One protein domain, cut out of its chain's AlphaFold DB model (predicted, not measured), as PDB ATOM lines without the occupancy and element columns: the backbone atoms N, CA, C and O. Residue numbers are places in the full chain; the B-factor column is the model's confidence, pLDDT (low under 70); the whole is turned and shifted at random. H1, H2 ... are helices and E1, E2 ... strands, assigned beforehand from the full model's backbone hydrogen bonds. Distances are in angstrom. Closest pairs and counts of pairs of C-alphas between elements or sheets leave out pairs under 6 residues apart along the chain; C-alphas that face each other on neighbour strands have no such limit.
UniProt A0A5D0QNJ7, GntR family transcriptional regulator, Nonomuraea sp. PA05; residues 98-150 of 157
ATOM      1  N   ARG A  98     180.032 190.100 140.194       92.06
ATOM      2  CA  ARG A  98     178.667 189.723 139.817       92.06
ATOM      3  C   ARG A  98     178.581 189.493 138.311       92.06
ATOM      4  O   ARG A  98     178.963 190.356 137.526       92.06
ATOM      5  N   ILE A  99     178.049 188.340 137.919       92.56
ATOM      6  CA  ILE A  99     177.839 187.959 136.523       92.56
ATOM      7  C   ILE A  99     176.342 187.795 136.286       92.56
ATOM      8  O   ILE A  99     175.677 187.011 136.965       92.56
ATOM      9  N   GLU A 100     175.808 188.543 135.325       92.38
ATOM     10  CA  GLU A 100     174.427 188.403 134.867       92.38
ATOM     11  C   GLU A 100     174.369 187.448 133.674       92.38
ATOM     12  O   GLU A 100     174.994 187.690 132.639       92.38
ATOM     13  N   LEU A 101     173.622 186.355 133.831       91.50
ATOM     14  CA  LEU A 101     173.396 185.386 132.767       91.50
ATOM     15  C   LEU A 101     172.323 185.883 131.799       91.50
ATOM     16  O   LEU A 101     171.217 186.256 132.203       91.50
ATOM     17  N   GLY A 102     172.644 185.834 130.510       89.94
ATOM     18  CA  GLY A 102     171.687 185.943 129.418       89.94
ATOM     19  C   GLY A 102     170.952 184.624 129.163       89.94
ATOM     20  O   GLY A 102     171.398 183.555 129.570       89.94
ATOM     21  N   ALA A 103     169.839 184.689 128.427       86.12
ATOM     22  CA  ALA A 103     168.964 183.537 128.164       86.12
ATOM     23  C   ALA A 103     169.654 182.354 127.451       86.12
ATOM     24  O   ALA A 103     169.196 181.222 127.556       86.12
ATOM     25  N   ALA A 104     170.741 182.615 126.721       89.00
ATOM     26  CA  ALA A 104     171.510 181.602 125.996       89.00
ATOM     27  C   ALA A 104     172.856 181.259 126.662       89.00
ATOM     28  O   ALA A 104     173.629 180.493 126.086       89.00
ATOM     29  N   ASP A 105     173.163 181.839 127.826       92.81
ATOM     30  CA  ASP A 105     174.399 181.527 128.542       92.81
ATOM     31  C   ASP A 105     174.281 180.146 129.201       92.81
ATOM     32  O   ASP A 105     173.266 179.814 129.819       92.81
ATOM     33  N   LYS A 106     175.337 179.338 129.098       92.56
ATOM     34  CA  LYS A 106     175.441 178.046 129.780       92.56
ATOM     35  C   LYS A 106     176.474 178.147 130.891       92.56
ATOM     36  O   LYS A 106     177.599 178.580 130.659       92.56
ATOM     37  N   VAL A 107     176.097 177.693 132.082       95.06
ATOM     38  CA  VAL A 107     176.994 177.596 133.233       95.06
ATOM     39  C   VAL A 107     177.137 176.142 133.643       95.06
ATOM     40  O   VAL A 107     176.140 175.445 133.830       95.06
ATOM     41  N   THR A 108     178.373 175.691 133.821       95.56
ATOM     42  CA  THR A 108     178.674 174.424 134.491       95.56
ATOM     43  C   THR A 108     179.660 174.662 135.630       95.56
ATOM     44  O   THR A 108     180.337 175.687 135.680       95.56
ATOM     45  N   ILE A 109     179.705 173.736 136.588       96.31
ATOM     46  CA  ILE A 109     180.657 173.773 137.699       96.31
ATOM     47  C   ILE A 109     181.457 172.478 137.661       96.31
ATOM     48  O   ILE A 109     180.877 171.396 137.549       96.31
ATOM     49  N   ARG A 110     182.781 172.582 137.756       95.94
ATOM     50  CA  ARG A 110     183.679 171.424 137.838       95.94
ATOM     51  C   ARG A 110     184.896 171.722 138.697       95.94
ATOM     52  O   ARG A 110     185.211 172.873 138.973       95.94
ATOM     53  N   MET A 111     185.619 170.680 139.086       95.25
ATOM     54  CA  MET A 111     186.927 170.863 139.711       95.25
ATOM     55  C   MET A 111     187.972 171.292 138.664       95.25
ATOM     56  O   MET A 111     187.912 170.819 137.522       95.25
ATOM     57  N   PRO A 112     188.927 172.169 139.030       95.00
ATOM     58  CA  PRO A 112     190.050 172.504 138.164       95.00
ATOM     59  C   PRO A 112     191.036 171.337 138.049       95.00
ATOM     60  O   PRO A 112     191.231 170.561 138.994       95.00
ATOM     61  N   THR A 113     191.698 171.249 136.901       94.31
ATOM     62  CA  THR A 113     192.872 170.395 136.688       94.31
ATOM     63  C   THR A 113     194.082 170.920 137.476       94.31
ATOM     64  O   THR A 113     194.094 172.080 137.895       94.31
ATOM     65  N   PRO A 114     195.142 170.111 137.686       91.19
ATOM     66  CA  PRO A 114     196.363 170.595 138.329       91.19
ATOM     67  C   PRO A 114     197.009 171.795 137.622       91.19
ATOM     68  O   PRO A 114     197.556 172.650 138.309       91.19
ATOM     69  N   ALA A 115     196.934 171.863 136.289       92.75
ATOM     70  CA  ALA A 115     197.479 172.975 135.511       92.75
ATOM     71  C   ALA A 115     196.667 174.262 135.729       92.75
ATOM     72  O   ALA A 115     197.237 175.272 136.127       92.75
ATOM     73  N   GLU A 116     195.336 174.190 135.598       94.31
ATOM     74  CA  GLU A 116     194.438 175.335 135.832       94.31
ATOM     75  C   GLU A 116     194.576 175.897 137.250       94.31
ATOM     76  O   GLU A 116     194.487 177.102 137.440       94.31
ATOM     77  N   ARG A 117     194.816 175.043 138.257       89.88
ATOM     78  CA  ARG A 117     195.046 175.506 139.635       89.88
ATOM     79  C   ARG A 117     196.253 176.421 139.759       89.88
ATOM     80  O   ARG A 117     196.196 177.377 140.520       89.88
ATOM     81  N   VAL A 118     197.336 176.083 139.066       88.12
ATOM     82  CA  VAL A 118     198.569 176.875 139.085       88.12
ATOM     83  C   VAL A 118     198.382 178.138 138.255       88.12
ATOM     84  O   VAL A 118     198.737 179.218 138.705       88.12
ATOM     85  N   GLU A 119     197.799 178.003 137.066       91.06
ATOM     86  CA  GLU A 119     197.612 179.112 136.128       91.06
ATOM     87  C   GLU A 119     196.674 180.196 136.669       91.06
ATOM     88  O   GLU A 119     196.936 181.383 136.501       91.06
ATOM     89  N   LEU A 120     195.599 179.789 137.344       88.69
ATOM     90  CA  LEU A 120     194.560 180.686 137.848       88.69
ATOM     91  C   LEU A 120     194.693 180.980 139.354       88.69
ATOM     92  O   LEU A 120     193.774 181.559 139.925       88.69
ATOM     93  N   ASP A 121     195.793 180.562 139.997       87.31
ATOM     94  CA  ASP A 121     196.035 180.717 141.446       87.31
ATOM     95  C   ASP A 121     194.834 180.270 142.311       87.31
ATOM     96  O   ASP A 121     194.310 180.995 143.159       87.31
ATOM     97  N   ILE A 122     194.341 179.056 142.045       86.00
ATOM     98  CA  ILE A 122     193.114 178.539 142.659       86.00
ATOM     99  C   ILE A 122     193.436 177.699 143.889       86.00
ATOM    100  O   ILE A 122     193.978 176.587 143.794       86.00
ATOM    101  N   ASP A 123     192.956 178.177 145.033       82.38
ATOM    102  CA  ASP A 123     193.048 177.474 146.304       82.38
ATOM    103  C   ASP A 123     192.433 176.063 146.271       82.38
ATOM    104  O   ASP A 123     191.493 175.726 145.534       82.38
ATOM    105  N   GLU A 124     192.943 175.194 147.143       78.94
ATOM    106  CA  GLU A 124     192.363 173.873 147.361       78.94
ATOM    107  C   GLU A 124     190.882 173.977 147.775       78.94
ATOM    108  O   GLU A 124     190.491 174.837 148.566       78.94
ATOM    109  N   GLY A 125     190.043 173.097 147.218       79.56
ATOM    110  CA  GLY A 125     188.601 173.067 147.486       79.56
ATOM    111  C   GLY A 125     187.758 174.074 146.694       79.56
ATOM    112  O   GLY A 125     186.538 173.952 146.704       79.56
ATOM    113  N   VAL A 126     188.368 175.010 145.960       86.81
ATOM    114  CA  VAL A 126     187.638 175.912 145.053       86.81
ATOM    115  C   VAL A 126     187.327 175.200 143.738       86.81
ATOM    116  O   VAL A 126     188.198 174.547 143.148       86.81
ATOM    117  N   ALA A 127     186.078 175.317 143.286       92.50
ATOM    118  CA  ALA A 127     185.625 174.821 141.993       92.50
ATOM    119  C   ALA A 127     185.734 175.917 140.921       92.50
ATOM    120  O   ALA A 127     185.751 177.106 141.225       92.50
ATOM    121  N   LEU A 128     185.762 175.514 139.655       95.88
ATOM    122  CA  LEU A 128     185.619 176.415 138.520       95.88
ATOM    123  C   LEU A 128     184.158 176.491 138.091       95.88
ATOM    124  O   LEU A 128     183.523 175.474 137.807       95.88
ATOM    125  N   VAL A 129     183.665 177.716 137.988       96.50
ATOM    126  CA  VAL A 129     182.507 178.083 137.184       96.50
ATOM    127  C   VAL A 129     182.981 178.223 135.740       96.50
ATOM    128  O   VAL A 129     183.865 179.024 135.444       96.50
ATOM    129  N   VAL A 130     182.383 177.450 134.843       96.69
ATOM    130  CA  VAL A 130     182.628 177.519 133.402       96.69
ATOM    131  C   VAL A 130     181.440 178.214 132.760       96.69
ATOM    132  O   VAL A 130     180.329 177.677 132.750       96.69
ATOM    133  N   LEU A 131     181.665 179.424 132.253       95.31
ATOM    134  CA  LEU A 131     180.662 180.213 131.549       95.31
ATOM    135  C   LEU A 131     180.901 180.113 130.044       95.31
ATOM    136  O   LEU A 131     181.883 180.648 129.532       95.31
ATOM    137  N   ALA A 132     179.971 179.484 129.336       94.12
ATOM    138  CA  ALA A 132     179.955 179.440 127.883       94.12
ATOM    139  C   ALA A 132     178.877 180.396 127.355       94.12
ATOM    140  O   ALA A 132     177.681 180.197 127.590       94.12
ATOM    141  N   ARG A 133     179.305 181.427 126.622       92.88
ATOM    142  CA  ARG A 133     178.424 182.343 125.895       92.88
ATOM    143  C   ARG A 133     178.559 182.089 124.400       92.88
ATOM    144  O   ARG A 133     179.641 181.826 123.882       92.88
ATOM    145  N   ARG A 134     177.435 182.141 123.685       89.88
ATOM    146  CA  ARG A 134     177.409 181.870 122.244       89.88
ATOM    147  C   ARG A 134     178.370 182.810 121.507       89.88
ATOM    148  O   ARG A 134     178.205 184.024 121.567       89.88
ATOM    149  N   GLY A 135     179.319 182.232 120.772       88.50
ATOM    150  CA  GLY A 135     180.284 182.982 119.964       88.50
ATOM    151  C   GLY A 135     181.477 183.549 120.738       88.50
ATOM    152  O   GLY A 135     182.235 184.317 120.155       88.50
ATOM    153  N   THR A 136     181.661 183.186 122.012       90.38
ATOM    154  CA  THR A 136     182.864 183.520 122.789       90.38
ATOM    155  C   THR A 136     183.557 182.253 123.272       90.38
ATOM    156  O   THR A 136     182.933 181.195 123.370       90.38
ATOM    157  N   GLU A 137     184.837 182.367 123.620       90.38
ATOM    158  CA  GLU A 137     185.518 181.322 124.385       90.38
ATOM    159  C   GLU A 137     184.867 181.136 125.763       90.38
ATOM    160  O   GLU A 137     184.195 182.035 126.288       90.38
ATOM    161  N   GLU A 138     185.045 179.943 126.334       92.50
ATOM    162  CA  GLU A 138     184.591 179.646 127.687       92.50
ATOM    163  C   GLU A 138     185.412 180.443 128.698       92.50
ATOM    164  O   GLU A 138     186.642 180.426 128.680       92.50
ATOM    165  N   LYS A 139     184.727 181.117 129.623       94.31
ATOM    166  CA  LYS A 139     185.384 181.810 130.726       94.31
ATOM    167  C   LYS A 139     185.433 180.894 131.945       94.31
ATOM    168  O   LYS A 139     184.386 180.474 132.441       94.31
ATOM    169  N   LEU A 140     186.640 180.620 132.432       95.94
ATOM    170  CA  LEU A 140     186.886 179.893 133.675       95.94
ATOM    171  C   LEU A 140     186.979 180.884 134.834       95.94
ATOM    172  O   LEU A 140     187.701 181.876 134.754       95.94
ATOM    173  N   LEU A 141     186.208 180.642 135.887       94.31
ATOM    174  CA  LEU A 141     186.039 181.574 136.994       94.31
ATOM    175  C   LEU A 141     186.082 180.819 138.329       94.31
ATOM    176  O   LEU A 141     185.282 179.898 138.508       94.31
ATOM    177  N   PRO A 142     186.958 181.180 139.281       93.62
ATOM    178  CA  PRO A 142     186.952 180.583 140.614       93.62
ATOM    179  C   PRO A 142     185.606 180.814 141.313       93.62
ATOM    180  O   PRO A 142     185.080 181.927 141.343       93.62
ATOM    181  N   SER A 143     185.010 179.758 141.867       92.00
ATOM    182  CA  SER A 143     183.655 179.805 142.437       92.00
ATOM    183  C   SER A 143     183.518 180.731 143.648       92.00
ATOM    184  O   SER A 143     182.417 181.162 143.977       92.00
ATOM    185  N   ASP A 144     184.617 181.006 144.342       88.62
ATOM    186  CA  ASP A 144     184.678 181.917 145.484       88.62
ATOM    187  C   ASP A 144     184.843 183.391 145.081       88.62
ATOM    188  O   ASP A 144     184.635 184.263 145.928       88.62
ATOM    189  N   GLU A 145     185.107 183.666 143.800       90.62
ATOM    190  CA  GLU A 145     185.282 185.002 143.215       90.62
ATOM    191  C   GLU A 145     184.092 185.473 142.379       90.62
ATOM    192  O   GLU A 145     184.078 186.612 141.912       90.62
ATOM    193  N   VAL A 146     183.073 184.638 142.171       92.19
ATOM    194  CA  VAL A 146     181.931 185.011 141.331       92.19
ATOM    195  C   VAL A 146     180.596 184.805 142.016       92.19
ATOM    196  O   VAL A 146     180.372 183.852 142.760       92.19
ATOM    197  N   VAL A 147     179.667 185.711 141.723       92.56
ATOM    198  CA  VAL A 147     178.250 185.557 142.047       92.56
ATOM    199  C   VAL A 147     177.476 185.552 140.744       92.56
ATOM    200  O   VAL A 147     177.400 186.560 140.042       92.56
ATOM    201  N   ILE A 148     176.884 184.407 140.431       91.88
ATOM    202  CA  ILE A 148     176.080 184.233 139.229       91.88
ATOM    203  C   ILE A 148     174.645 184.635 139.535       91.88
ATOM    204  O   ILE A 148     174.045 184.168 140.503       91.88
ATOM    205  N   THR A 149     174.084 185.495 138.696       90.94
ATOM    206  CA  THR A 149     172.709 185.967 138.822       90.94
ATOM    207  C   THR A 149     171.972 185.794 137.507       90.94
ATOM    208  O   THR A 149     172.532 185.997 136.436       90.94
ATOM    209  N   GLY A 150     170.709 185.391 137.587       84.94
ATOM    210  CA  GLY A 150     169.822 185.271 136.437       84.94
ATOM    211  C   GLY A 150     168.466 185.864 136.783       84.94
ATOM    212  O   GLY A 150     168.042 185.832 137.942       84.94
TER     213      GLY A 150
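What this domain is: This is residues 98 to 150 of the 157 residues of the protein "GntR family transcriptional regulator" of Nonomuraea sp. PA05 (UniProt A0A5D0QNJ7). A small twofold layering: the antiparallel sheet E2, E3, E4 makes a wall, the short parallel pair E1 and E5 lies loosely over one of its faces, and the short helix H1 sits at one end of the long axis. The 53 printed residues hold one named helix and five named strands, in the order E1, E2, H1, E3, E4, E5, and the class is mixed, helices and strands. The whole is compact, with a radius of gyration of the C-alphas of 11.3 A, and only just elongated, spanning 31 by 21 by 14 A.

How they stand to each other: Start at the inner strand E3, residues 128 to 132. Beside it runs the edge strand E2, residues 106 to 110, antiparallel at 157 degrees; look for N 108 and O 130, 3.0 A apart. On its other side, E4, residues 139 to 142, makes a hairpin with E3, antiparallel at 158 degrees, with N 129 and O 141 2.8 A apart. E5, residues 146 to 149, is near E3, with 5 pairs of C-alphas within 10 A. E1, residues 98 to 100, is its parallel neighbour at 34 degrees, with N 99 and O 147 2.8 A apart. H1, residues 114 to 119, is only just not on the sheet, with 4 pairs of C-alphas within 10 A; 1 of its 2 O i to N i+4 pairs is within hydrogen-bond range.

Where its parts are: Find C-alpha 98 at (178.667, 189.723, 139.817), where E1 begins its 6.6 A. E2 spans 13.3 A, H1 8.9 A, E3 12.4 A and E4 10.1 A. E5 spans 9.6 A and ends at C-alpha 149, (172.709, 185.967, 138.822).

The domain as a whole: The C-alphas of Ala 103 and Val 118 are the two farthest apart, at 32.3 A. The printed part has no cut and no long link. Its mean pLDDT is 91.3, and no printed residue is under 70.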